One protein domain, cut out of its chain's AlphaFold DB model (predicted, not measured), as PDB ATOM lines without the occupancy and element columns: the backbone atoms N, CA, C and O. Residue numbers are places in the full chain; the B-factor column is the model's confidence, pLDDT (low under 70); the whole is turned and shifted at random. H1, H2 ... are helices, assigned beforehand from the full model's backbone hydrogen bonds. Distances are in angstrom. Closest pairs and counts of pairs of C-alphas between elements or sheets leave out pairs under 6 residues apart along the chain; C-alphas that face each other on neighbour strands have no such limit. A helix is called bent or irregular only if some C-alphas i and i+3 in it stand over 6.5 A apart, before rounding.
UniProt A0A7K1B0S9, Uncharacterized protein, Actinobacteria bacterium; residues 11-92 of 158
ATOM      1  N   SER A  11     -37.379  95.931 124.098       90.06
ATOM      2  CA  SER A  11     -37.739  96.967 123.122       90.06
ATOM      3  C   SER A  11     -36.557  97.399 122.252       90.06
ATOM      4  O   SER A  11     -36.730  97.606 121.054       90.06
ATOM      5  N   LEU A  12     -35.352  97.505 122.817       90.38
ATOM      6  CA  LEU A  12     -34.140  97.836 122.068       90.38
ATOM      7  C   LEU A  12     -33.589  96.607 121.345       90.38
ATOM      8  O   LEU A  12     -33.177  96.727 120.193       90.38
ATOM      9  N   ASP A  13     -33.670  95.428 121.956       91.62
ATOM     10  CA  ASP A  13     -33.254  94.171 121.321       91.62
ATOM     11  C   ASP A  13     -34.076  93.877 120.056       91.62
ATOM     12  O   ASP A  13     -33.543  93.407 119.051       91.62
ATOM     13  N   LEU A  14     -35.360  94.256 120.045       93.44
ATOM     14  CA  LEU A  14     -36.207  94.161 118.857       93.44
ATOM     15  C   LEU A  14     -35.678  95.037 117.711       93.44
ATOM     16  O   LEU A  14     -35.684  94.614 116.555       93.44
ATOM     17  N   THR A  15     -35.169  96.241 118.000       94.06
ATOM     18  CA  THR A  15     -34.629  97.142 116.960       94.06
ATOM     19  C   THR A  15     -33.396  96.578 116.259       94.06
ATOM     20  O   THR A  15     -33.186  96.876 115.078       94.06
ATOM     21  N   TRP A  16     -32.641  95.715 116.943       91.38
ATOM     22  CA  TRP A  16     -31.451  95.038 116.422       91.38
ATOM     23  C   TRP A  16     -31.756  93.914 115.428       91.38
ATOM     24  O   TRP A  16     -30.844  93.438 114.747       91.38
ATOM     25  N   THR A  17     -33.023  93.511 115.294       93.94
ATOM     26  CA  THR A  17     -33.430  92.513 114.294       93.94
ATOM     27  C   THR A  17     -33.339  93.024 112.854       93.94
ATOM     28  O   THR A  17     -33.309  92.220 111.931       93.94
ATOM     29  N   LEU A  18     -33.212  94.341 112.648       94.94
ATOM     30  CA  LEU A  18     -32.773  94.910 111.373       94.94
ATOM     31  C   LEU A  18     -31.378  95.507 111.545       94.94
ATOM     32  O   LEU A  18     -31.200  96.552 112.181       94.94
ATOM     33  N   ARG A  19     -30.383  94.830 110.973       92.31
ATOM     34  CA  ARG A  19     -28.967  95.195 111.089       92.31
ATOM     35  C   ARG A  19     -28.522  96.108 109.958       92.31
ATOM     36  O   ARG A  19     -29.176  96.194 108.924       92.31
ATOM     37  N   TYR A  20     -27.387  96.777 110.170       90.44
ATOM     38  CA  TYR A  20     -26.693  97.587 109.161       90.44
ATOM     39  C   TYR A  20     -27.596  98.614 108.455       90.44
ATOM     40  O   TYR A  20     -27.431  98.878 107.266       90.44
ATOM     41  N   ARG A  21     -28.531  99.217 109.204       90.81
ATOM     42  CA  ARG A  21     -29.576 100.133 108.701       90.81
ATOM     43  C   ARG A  21     -29.052 101.264 107.808       90.81
ATOM     44  O   ARG A  21     -29.767 101.704 106.920       90.81
ATOM     45  N   ALA A  22     -27.823 101.723 108.039       87.75
ATOM     46  CA  ALA A  22     -27.214 102.825 107.296       87.75
ATOM     47  C   ALA A  22     -26.473 102.406 106.012       87.75
ATOM     48  O   ALA A  22     -26.106 103.278 105.231       87.75
ATOM     49  N   VAL A  23     -26.203 101.111 105.802       89.88
ATOM     50  CA  VAL A  23     -25.316 100.649 104.716       89.88
ATOM     51  C   VAL A  23     -25.940  99.513 103.910       89.88
ATOM     52  O   VAL A  23     -26.061  99.624 102.696       89.88
ATOM     53  N   TRP A  24     -26.351  98.427 104.568       91.44
ATOM     54  CA  TRP A  24     -26.948  97.264 103.908       91.44
ATOM     55  C   TRP A  24     -27.996  96.601 104.812       91.44
ATOM     56  O   TRP A  24     -27.684  95.631 105.514       91.44
ATOM     57  N   PRO A  25     -29.230  97.137 104.850       91.25
ATOM     58  CA  PRO A  25     -30.264  96.675 105.766       91.25
ATOM     59  C   PRO A  25     -30.462  95.161 105.669       91.25
ATOM     60  O   PRO A  25     -30.818  94.636 104.617       91.25
ATOM     61  N   THR A  26     -30.205  94.455 106.767       94.19
ATOM     62  CA  THR A  26     -30.315  92.992 106.832       94.19
ATOM     63  C   THR A  26     -31.419  92.618 107.805       94.19
ATOM     64  O   THR A  26     -31.272  92.819 109.014       94.19
ATOM     65  N   GLU A  27     -32.526  92.116 107.260       95.00
ATOM     66  CA  GLU A  27     -33.703  91.680 108.012       95.00
ATOM     67  C   GLU A  27     -33.473  90.284 108.601       95.00
ATOM     68  O   GLU A  27     -33.185  89.342 107.864       95.00
ATOM     69  N   LEU A  28     -33.586  90.159 109.926       94.44
ATOM     70  CA  LEU A  28     -33.478  88.881 110.637       94.44
ATOM     71  C   LEU A  28     -34.836  88.249 110.935       94.44
ATOM     72  O   LEU A  28     -34.910  87.036 111.083       94.44
ATOM     73  N   LEU A  29     -35.900  89.047 111.026       94.81
ATOM     74  CA  LEU A  29     -37.262  88.537 111.138       94.81
ATOM     75  C   LEU A  29     -37.807  88.373 109.727       94.81
ATOM     76  O   LEU A  29     -38.633  89.179 109.317       94.81
ATOM     77  N   GLY A  30     -37.286  87.417 108.953       94.56
ATOM     78  CA  GLY A  30     -37.643  87.210 107.543       94.56
ATOM     79  C   GLY A  30     -38.995  86.518 107.363       94.56
ATOM     80  O   GLY A  30     -39.759  86.885 106.470       94.56
ATOM     81  N   SER A  31     -39.300  85.589 108.263       96.00
ATOM     82  CA  SER A  31     -40.501  84.757 108.277       96.00
ATOM     83  C   SER A  31     -41.167  84.732 109.662       96.00
ATOM     84  O   SER A  31     -40.547  85.131 110.656       96.00
ATOM     85  N   PRO A  32     -42.417  84.244 109.774       96.12
ATOM     86  CA  PRO A  32     -43.066  84.077 111.072       96.12
ATOM     87  C   PRO A  32     -42.320  83.102 111.998       96.12
ATOM     88  O   PRO A  32     -42.297  83.301 113.210       96.12
ATOM     89  N   ASP A  33     -41.636  82.091 111.456       95.19
ATOM     90  CA  ASP A  33     -40.811  81.182 112.261       95.19
ATOM     91  C   ASP A  33     -39.615  81.889 112.910       95.19
ATOM     92  O   ASP A  33     -39.267  81.587 114.054       95.19
ATOM     93  N   ASP A  34     -39.022  82.875 112.232       95.00
ATOM     94  CA  ASP A  34     -37.944  83.679 112.815       95.00
ATOM     95  C   ASP A  34     -38.441  84.500 114.011       95.00
ATOM     96  O   ASP A  34     -37.724  84.647 115.004       95.00
ATOM     97  N   LEU A  35     -39.690  84.984 113.952       95.06
ATOM     98  CA  LEU A  35     -40.336  85.671 115.072       95.06
ATOM     99  C   LEU A  35     -40.493  84.742 116.278       95.06
ATOM    100  O   LEU A  35     -40.163  85.144 117.393       95.06
ATOM    101  N   ARG A  36     -40.935  83.497 116.065       94.50
ATOM    102  CA  ARG A  36     -41.027  82.501 117.143       94.50
ATOM    103  C   ARG A  36     -39.671  82.289 117.808       94.50
ATOM    104  O   ARG A  36     -39.562  82.403 119.023       94.50
ATOM    105  N   VAL A  37     -38.634  82.031 117.009       93.50
ATOM    106  CA  VAL A  37     -37.278  81.778 117.524       93.50
ATOM    107  C   VAL A  37     -36.735  82.992 118.282       93.50
ATOM    108  O   VAL A  37     -36.081  82.823 119.309       93.50
ATOM    109  N   TRP A  38     -37.016  84.212 117.819       93.31
ATOM    110  CA  TRP A  38     -36.609  85.433 118.514       93.31
ATOM    111  C   TRP A  38     -37.331  85.619 119.858       93.31
ATOM    112  O   TRP A  38     -36.681  85.938 120.856       93.31
ATOM    113  N   LEU A  39     -38.647  85.380 119.907       92.25
ATOM    114  CA  LEU A  39     -39.436  85.439 121.145       92.25
ATOM    115  C   LEU A  39     -38.949  84.396 122.162       92.25
ATOM    116  O   LEU A  39     -38.690  84.749 123.314       92.25
ATOM    117  N   ASP A  40     -38.734  83.157 121.710       91.88
ATOM    118  CA  ASP A  40     -38.206  82.061 122.529       91.88
ATOM    119  C   ASP A  40     -36.822  82.411 123.099       91.88
ATOM    120  O   ASP A  40     -36.576  82.258 124.298       91.88
ATOM    121  N   ALA A  41     -35.922  82.943 122.263       89.94
ATOM    122  CA  ALA A  41     -34.587  83.357 122.691       89.94
ATOM    123  C   ALA A  41     -34.629  84.484 123.736       89.94
ATOM    124  O   ALA A  41     -33.788  84.520 124.632       89.94
ATOM    125  N   GLY A  42     -35.610  85.387 123.638       87.31
ATOM    126  CA  GLY A  42     -35.827  86.477 124.591       87.31
ATOM    127  C   GLY A  42     -36.549  86.069 125.874       87.31
ATOM    128  O   GLY A  42     -36.788  86.926 126.724       87.31
ATOM    129  N   GLY A  43     -36.928  84.792 126.019       87.31
ATOM    130  CA  GLY A  43     -37.747  84.318 127.135       87.31
ATOM    131  C   GLY A  43     -39.152  84.930 127.153       87.31
ATOM    132  O   GLY A  43     -39.769  85.029 128.215       87.31
ATOM    133  N   LEU A  44     -39.642  85.384 125.996       87.19
ATOM    134  CA  LEU A  44     -40.964  85.973 125.831       87.19
ATOM    135  C   LEU A  44     -41.969  84.896 125.397       87.19
ATOM    136  O   LEU A  44     -41.599  83.969 124.678       87.19
ATOM    137  N   PRO A  45     -43.250  85.003 125.792       86.50
ATOM    138  CA  PRO A  45     -44.274  84.082 125.316       86.50
ATOM    139  C   PRO A  45     -44.388  84.135 123.789       86.50
ATOM    140  O   PRO A  45     -44.748  85.172 123.232       86.50
ATOM    141  N   ALA A  46     -44.099  83.016 123.129       85.25
ATOM    142  CA  ALA A  46     -44.238  82.864 121.689       85.25
ATOM    143  C   ALA A  46     -45.499  82.050 121.349       85.25
ATOM    144  O   ALA A  46     -45.755  81.022 121.988       85.25
ATOM    145  N   PRO A  47     -46.301  82.460 120.349       85.31
ATOM    146  CA  PRO A  47     -47.333  81.590 119.805       85.31
ATOM    147  C   PRO A  47     -46.685  80.392 119.096       85.31
ATOM    148  O   PRO A  47     -45.617  80.510 118.494       85.31
ATOM    149  N   ALA A  48     -47.348  79.232 119.142       86.56
ATOM    150  CA  ALA A  48     -46.835  78.006 118.521       86.56
ATOM    151  C   ALA A  48     -46.644  78.151 117.001       86.56
ATOM    152  O   ALA A  48     -45.722  77.573 116.429       86.56
ATOM    153  N   THR A  49     -47.503  78.941 116.358       92.25
ATOM    154  CA  THR A  49     -47.433  79.246 114.929       92.25
ATOM    155  C   THR A  49     -47.722  80.731 114.738       92.25
ATOM    156  O   THR A  49     -48.894  81.102 114.647       92.25
ATOM    157  N   PRO A  50     -46.690  81.593 114.730       93.50
ATOM    158  CA  PRO A  50     -46.885  83.000 114.428       93.50
ATOM    159  C   PRO A  50     -47.403  83.178 113.002       93.50
ATOM    160  O   PRO A  50     -47.082  82.414 112.090       93.50
ATOM    161  N   THR A  51     -48.205  84.209 112.812       96.56
ATOM    162  CA  THR A  51     -48.813  84.569 111.535       96.56
ATOM    163  C   THR A  51     -48.003  85.651 110.822       96.56
ATOM    164  O   THR A  51     -47.284  86.435 111.441       96.56
ATOM    165  N   GLU A  52     -48.182  85.764 109.503       96.75
ATOM    166  CA  GLU A  52     -47.616  86.874 108.715       96.75
ATOM    167  C   GLU A  52     -48.075  88.249 109.217       96.75
ATOM    168  O   GLU A  52     -47.338  89.233 109.152       96.75
ATOM    169  N   ARG A  53     -49.291  88.322 109.768       96.31
ATOM    170  CA  ARG A  53     -49.814  89.547 110.371       96.31
ATOM    171  C   ARG A  53     -49.039  89.925 111.630       96.31
ATOM    172  O   ARG A  53     -48.613  91.066 111.736       96.31
ATOM    173  N   GLU A  54     -48.815  88.985 112.544       94.56
ATOM    174  CA  GLU A  54     -48.028  89.236 113.762       94.56
ATOM    175  C   GLU A  54     -46.581  89.616 113.432       94.56
ATOM    176  O   GLU A  54     -45.998  90.474 114.096       94.56
ATOM    177  N   LEU A  55     -46.011  89.035 112.373       96.50
ATOM    178  CA  LEU A  55     -44.708  89.439 111.851       96.50
ATOM    179  C   LEU A  55     -44.721  90.887 111.346       96.50
ATOM    180  O   LEU A  55     -43.845  91.675 111.712       96.50
ATOM    181  N   ALA A  56     -45.706  91.254 110.524       96.94
ATOM    182  CA  ALA A  56     -45.852  92.614 110.013       96.94
ATOM    183  C   ALA A  56     -46.064  93.630 111.148       96.94
ATOM    184  O   ALA A  56     -45.391  94.662 111.183       96.94
ATOM    185  N   ASP A  57     -46.925  93.301 112.108       95.81
ATOM    186  CA  ASP A  57     -47.214  94.102 113.296       95.81
ATOM    187  C   ASP A  57     -45.956  94.285 114.166       95.81
ATOM    188  O   ASP A  57     -45.621  95.403 114.572       95.81
ATOM    189  N   THR A  58     -45.181  93.214 114.367       95.75
ATOM    190  CA  THR A  58     -43.907  93.256 115.100       95.75
ATOM    191  C   THR A  58     -42.876  94.134 114.391       95.75
ATOM    192  O   THR A  58     -42.202  94.945 115.032       95.75
ATOM    193  N   ARG A  59     -42.757  94.029 113.060       96.94
ATOM    194  CA  ARG A  59     -41.873  94.896 112.262       96.94
ATOM    195  C   ARG A  59     -42.328  96.358 112.328       96.94
ATOM    196  O   ARG A  59     -41.491  97.246 112.470       96.94
ATOM    197  N   ALA A  60     -43.632  96.629 112.284       97.06
ATOM    198  CA  ALA A  60     -44.164  97.983 112.414       97.06
ATOM    199  C   ALA A  60     -43.836  98.591 113.789       97.06
ATOM    200  O   ALA A  60     -43.331  99.716 113.864       97.06
ATOM    201  N   LEU A  61     -44.034  97.823 114.865       96.69
ATOM    202  CA  LEU A  61     -43.659  98.218 116.223       96.69
ATOM    203  C   LEU A  61     -42.149  98.467 116.341       96.69
ATOM    204  O   LEU A  61     -41.734  99.490 116.890       96.69
ATOM    205  N   ARG A  62     -41.322  97.576 115.780       96.94
ATOM    206  CA  ARG A  62     -39.863  97.734 115.739       96.94
ATOM    207  C   ARG A  62     -39.461  99.079 115.144       96.94
ATOM    208  O   ARG A  62     -38.619  99.774 115.711       96.94
ATOM    209  N   GLU A  63     -40.039  99.440 114.001       97.38
ATOM    210  CA  GLU A  63     -39.696 100.687 113.321       97.38
ATOM    211  C   GLU A  63     -40.195 101.923 114.080       97.38
ATOM    212  O   GLU A  63     -39.480 102.925 114.134       97.38
ATOM    213  N   ALA A  64     -41.361 101.850 114.731       97.94
ATOM    214  CA  ALA A  64     -41.843 102.920 115.606       97.94
ATOM    215  C   ALA A  64     -40.898 103.145 116.801       97.94
ATOM    216  O   ALA A  64     -40.503 104.280 117.073       97.94
ATOM    217  N   ILE A  65     -40.458 102.069 117.467       97.06
ATOM    218  CA  ILE A  65     -39.483 102.139 118.568       97.06
ATOM    219  C   ILE A  65     -38.157 102.718 118.076       97.06
ATOM    220  O   ILE A  65     -37.592 103.593 118.731       97.06
ATOM    221  N   HIS A  66     -37.661 102.264 116.922       96.38
ATOM    222  CA  HIS A  66     -36.410 102.765 116.360       96.38
ATOM    223  C   HIS A  66     -36.483 104.270 116.065       96.38
ATOM    224  O   HIS A  66     -35.603 105.015 116.491       96.38
ATOM    225  N   ARG A  67     -37.545 104.743 115.399       97.19
ATOM    226  CA  ARG A  67     -37.735 106.177 115.121       97.19
ATOM    227  C   ARG A  67     -37.870 107.004 116.396       97.19
ATOM    228  O   ARG A  67     -37.256 108.068 116.483       97.19
ATOM    229  N   ALA A  68     -38.611 106.513 117.389       97.31
ATOM    230  CA  ALA A  68     -38.750 107.177 118.680       97.31
ATOM    231  C   ALA A  68     -37.407 107.273 119.422       97.31
ATOM    232  O   ALA A  68     -37.040 108.349 119.892       97.31
ATOM    233  N   ALA A  69     -36.640 106.181 119.476       95.50
ATOM    234  CA  ALA A  69     -35.317 106.156 120.095       95.50
ATOM    235  C   ALA A  69     -34.343 107.113 119.389       95.50
ATOM    236  O   ALA A  69     -33.680 107.908 120.052       95.50
ATOM    237  N   SER A  70     -34.312 107.100 118.054       95.81
ATOM    238  CA  SER A  70     -33.493 108.020 117.257       95.81
ATOM    239  C   SER A  70     -33.890 109.481 117.482       95.81
ATOM    240  O   SER A  70     -33.022 110.330 117.653       95.81
ATOM    241  N   ALA A  71     -35.190 109.793 117.564       96.94
ATOM    242  CA  ALA A  71     -35.650 111.143 117.890       96.94
ATOM    243  C   ALA A  71     -35.152 111.599 119.270       96.94
ATOM    244  O   ALA A  71     -34.659 112.716 119.393       96.94
ATOM    245  N   VAL A  72     -35.210 110.728 120.283       96.62
ATOM    246  CA  VAL A  72     -34.694 111.031 121.628       96.62
ATOM    247  C   VAL A  72     -33.182 111.273 121.610       96.62
ATOM    248  O   VAL A  72     -32.722 112.243 122.211       96.62
ATOM    249  N   ILE A  73     -32.416 110.437 120.901       96.50
ATOM    250  CA  ILE A  73     -30.959 110.595 120.740       96.50
ATOM    251  C   ILE A  73     -30.630 111.944 120.085       96.50
ATOM    252  O   ILE A  73     -29.772 112.679 120.574       96.50
ATOM    253  N   ASP A  74     -31.377 112.310 119.045       97.19
ATOM    254  CA  ASP A  74     -31.217 113.568 118.312       97.19
ATOM    255  C   ASP A  74     -31.828 114.784 119.033       97.19
ATOM    256  O   ASP A  74     -31.822 115.890 118.491       97.19
ATOM    257  N   LYS A  75     -32.380 114.605 120.243       97.12
ATOM    258  CA  LYS A  75     -33.088 115.643 121.021       97.12
ATOM    259  C   LYS A  75     -34.272 116.273 120.270       97.12
ATOM    260  O   LYS A  75     -34.595 117.445 120.463       97.12
ATOM    261  N   ARG A  76     -34.931 115.491 119.418       97.31
ATOM    262  CA  ARG A  76     -36.150 115.845 118.683       97.31
ATOM    263  C   ARG A  76     -37.387 115.287 119.388       97.31
ATOM    264  O   ARG A  76     -37.319 114.340 120.167       97.31
ATOM    265  N   VAL A  77     -38.544 115.870 119.083       96.75
ATOM    266  CA  VAL A  77     -39.838 115.374 119.571       96.75
ATOM    267  C   VAL A  77     -40.191 114.069 118.849       96.75
ATOM    268  O   VAL A  77     -40.028 113.965 117.632       96.75
ATOM    269  N   ILE A  78     -40.679 113.076 119.599       96.88
ATOM    270  CA  ILE A  78     -41.197 111.819 119.040       96.88
ATOM    271  C   ILE A  78     -42.462 112.129 118.234       96.88
ATOM    272  O   ILE A  78     -43.359 112.815 118.728       96.88
ATOM    273  N   ALA A  79     -42.549 111.610 117.010       97.44
ATOM    274  CA  ALA A  79     -43.730 111.787 116.177       97.44
ATOM    275  C   ALA A  79     -44.979 111.201 116.872       97.44
ATOM    276  O   ALA A  79     -44.904 110.080 117.383       97.44
ATOM    277  N   PRO A  80     -46.134 111.900 116.868       97.75
ATOM    278  CA  PRO A  80     -47.354 111.408 117.509       97.75
ATOM    279  C   PRO A  80     -47.749 110.001 117.051       97.75
ATOM    280  O   PRO A  80     -48.025 109.155 117.888       97.75
ATOM    281  N   ALA A  81     -47.642 109.708 115.752       96.50
ATOM    282  CA  ALA A  81     -47.952 108.388 115.204       96.50
ATOM    283  C   ALA A  81     -47.072 107.260 115.781       96.50
ATOM    284  O   ALA A  81     -47.579 106.184 116.088       96.50
ATOM    285  N   ASP A  82     -45.769 107.503 115.972       97.19
ATOM    286  CA  ASP A  82     -44.863 106.509 116.565       97.19
ATOM    287  C   ASP A  82     -45.171 106.308 118.053       97.19
ATOM    288  O   ASP A  82     -45.202 105.179 118.541       97.19
ATOM    289  N   ARG A  83     -45.457 107.402 118.770       96.62
ATOM    290  CA  ARG A  83     -45.891 107.351 120.171       96.62
ATOM    291  C   ARG A  83     -47.202 106.574 120.316       96.62
ATOM    292  O   ARG A  83     -47.310 105.751 121.220       96.62
ATOM    293  N   ASP A  84     -48.177 106.832 119.456       96.31
ATOM    294  CA  ASP A  84     -49.489 106.194 119.509       96.31
ATOM    295  C   ASP A  84     -49.394 104.708 119.159       96.31
ATOM    296  O   ASP A  84     -49.991 103.887 119.851       96.31
ATOM    297  N   ALA A  85     -48.565 104.339 118.177       95.44
ATOM    298  CA  ALA A  85     -48.274 102.941 117.869       95.44
ATOM    299  C   ALA A  85     -47.631 102.218 119.063       95.44
ATOM    300  O   ALA A  85     -48.073 101.137 119.441       95.44
ATOM    301  N   ILE A  86     -46.623 102.818 119.705       95.50
ATOM    302  CA  ILE A  86     -45.981 102.229 120.890       95.50
ATOM    303  C   ILE A  86     -46.992 102.077 122.034       95.50
ATOM    304  O   ILE A  86     -47.064 101.018 122.657       95.50
ATOM    305  N   ASN A  87     -47.796 103.109 122.292       94.81
ATOM    306  CA  ASN A  87     -48.799 103.088 123.353       94.81
ATOM    307  C   ASN A  87     -49.919 102.080 123.086       94.81
ATOM    308  O   ASN A  87     -50.403 101.469 124.033       94.81
ATOM    309  N   HIS A  88     -50.312 101.883 121.826       94.12
ATOM    310  CA  HIS A  88     -51.299 100.878 121.439       94.12
ATOM    311  C   HIS A  88     -50.879  99.481 121.911       94.12
ATOM    312  O   HIS A  88     -51.644  98.813 122.602       94.12
ATOM    313  N   TRP A  89     -49.634  99.089 121.628       92.44
ATOM    314  CA  TRP A  89     -49.092  97.802 122.069       92.44
ATOM    315  C   TRP A  89     -48.827  97.757 123.578       92.44
ATOM    316  O   TRP A  89     -49.074  96.738 124.218       92.44
ATOM    317  N   ALA A  90     -48.365  98.864 124.169       90.00
ATOM    318  CA  ALA A  90     -48.110  98.953 125.608       90.00
ATOM    319  C   ALA A  90     -49.391  98.938 126.462       90.00
ATOM    320  O   ALA A  90     -49.329  98.629 127.651       90.00
ATOM    321  N   ALA A  91     -50.547  99.265 125.878       90.12
ATOM    322  CA  ALA A  91     -51.838  99.206 126.555       90.12
ATOM    323  C   ALA A  91     -52.322  97.766 126.793       90.12
ATOM    324  O   ALA A  91     -53.239  97.554 127.589       90.12
ATOM    325  N   HIS A  92     -51.734  96.768 126.127       82.44
ATOM    326  CA  HIS A  92     -52.056  95.371 126.382       82.44
ATOM    327  C   HIS A  92     -51.498  94.924 127.734       82.44
ATOM    328  O   HIS A  92     -50.319  95.110 128.033       82.44
TER     329      HIS A  92
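AT A GLANCE: This is residues 11 to 92 of the 158 residues of an uncharacterized protein of Actinobacteria bacterium (UniProt A0A7K1B0S9). One long helix, H3, runs through the domain like a beam, and three shorter helices pack on it: H2 steeply tilted at its first residues, and H1 and H4 on different sides of its middle stretch. Between H1 and H2 the chain makes a long loop that folds back on itself, and residues 20 to 25 at its tip stick out from the body. The printed part has 82 residues, with four named helices in the order H1, H2, H3, H4 and no named strand, and its class is all helix, with 48 residues in the helices. The whole is compact, with a radius of gyration of the C-alphas of 13.3 A, and its C-alphas span 39 by 34 by 21 A along the three main axes.

HOW THE PARTS SIT: The printed part begins with H1, residues 11 to 15, which touches H3, residues 52 to 73. The closest C-alphas of these two are those of Thr 15 and Arg 62, 5.4 A apart, and H3 touches H1 with residues 62 to 66 alone. After H1, residues 18 to 19 pair with residues 26 to 27 as strands do, antiparallel, in stretches too short to be named. H2, residues 32 to 41, is apart from H1 and touches H3 near the beginning of both: the closest C-alphas are those of Pro 32 and Leu 55, 5.7 A apart. H3 touches H2 with residues 52 to 55 alone, and the two run the same way at a steep tilt of 58 degrees. H4, residues 80 to 90, touches H3 at residues 61 to 68 of H3 alone. The closest C-alphas of this pair are those of Ala 64 and Asp 82, 4.8 A apart, and the helices run opposite ways at a steep tilt of 56 degrees. H3 is the hub, touching three other helices, while H4 is apart from both H1 and H2. In H2, H3 and H4 every backbone O i to N i+4 pair is within hydrogen-bond range; in H1 0 of 1 such pairs is, beside 1 of 2 O i to N i+3 pairs.

IN THESE COORDINATES: H1 runs from Ser 11, whose C-alpha is at (-37.739, 96.967, 123.122), to Thr 15 and measures 6.9 A from first to last C-alpha. H2 runs from Pro 32 to Ala 41 and is 14.4 A long by the same measure. H3, the longest helix with 22 residues, measures 31.4 A from C-alpha 52 at (-47.616, 86.874, 108.715) to C-alpha 73 at (-30.959, 110.595, 120.740). H4 runs from Pro 80 to Ala 90, where the C-alpha is at (-48.110, 98.953, 125.608), and is 14.9 A long. No helix is bent or irregular.

THE WHOLE: The two C-alphas farthest apart in the domain are those of Ala 48 and Lys 75, at 40.1 A. The first and last printed C-alphas, of Ser 11 and His 92, are 14.8 A apart. The printed part has no cut. The link from H1 to H2 is long, with 16 residues, and the C-alphas of residues 16 to 31 lie 8 to 19 A from the mean of the C-alphas. Within it residues 20 to 25 stand free. The links from H2 to H3, with 10 residues, and from H3 to H4, with 6 residues, are short. The mean pLDDT of the printed part is 93.8, and no printed residue is under 70; by element the mean runs from 92 in H1 to 97 in H3.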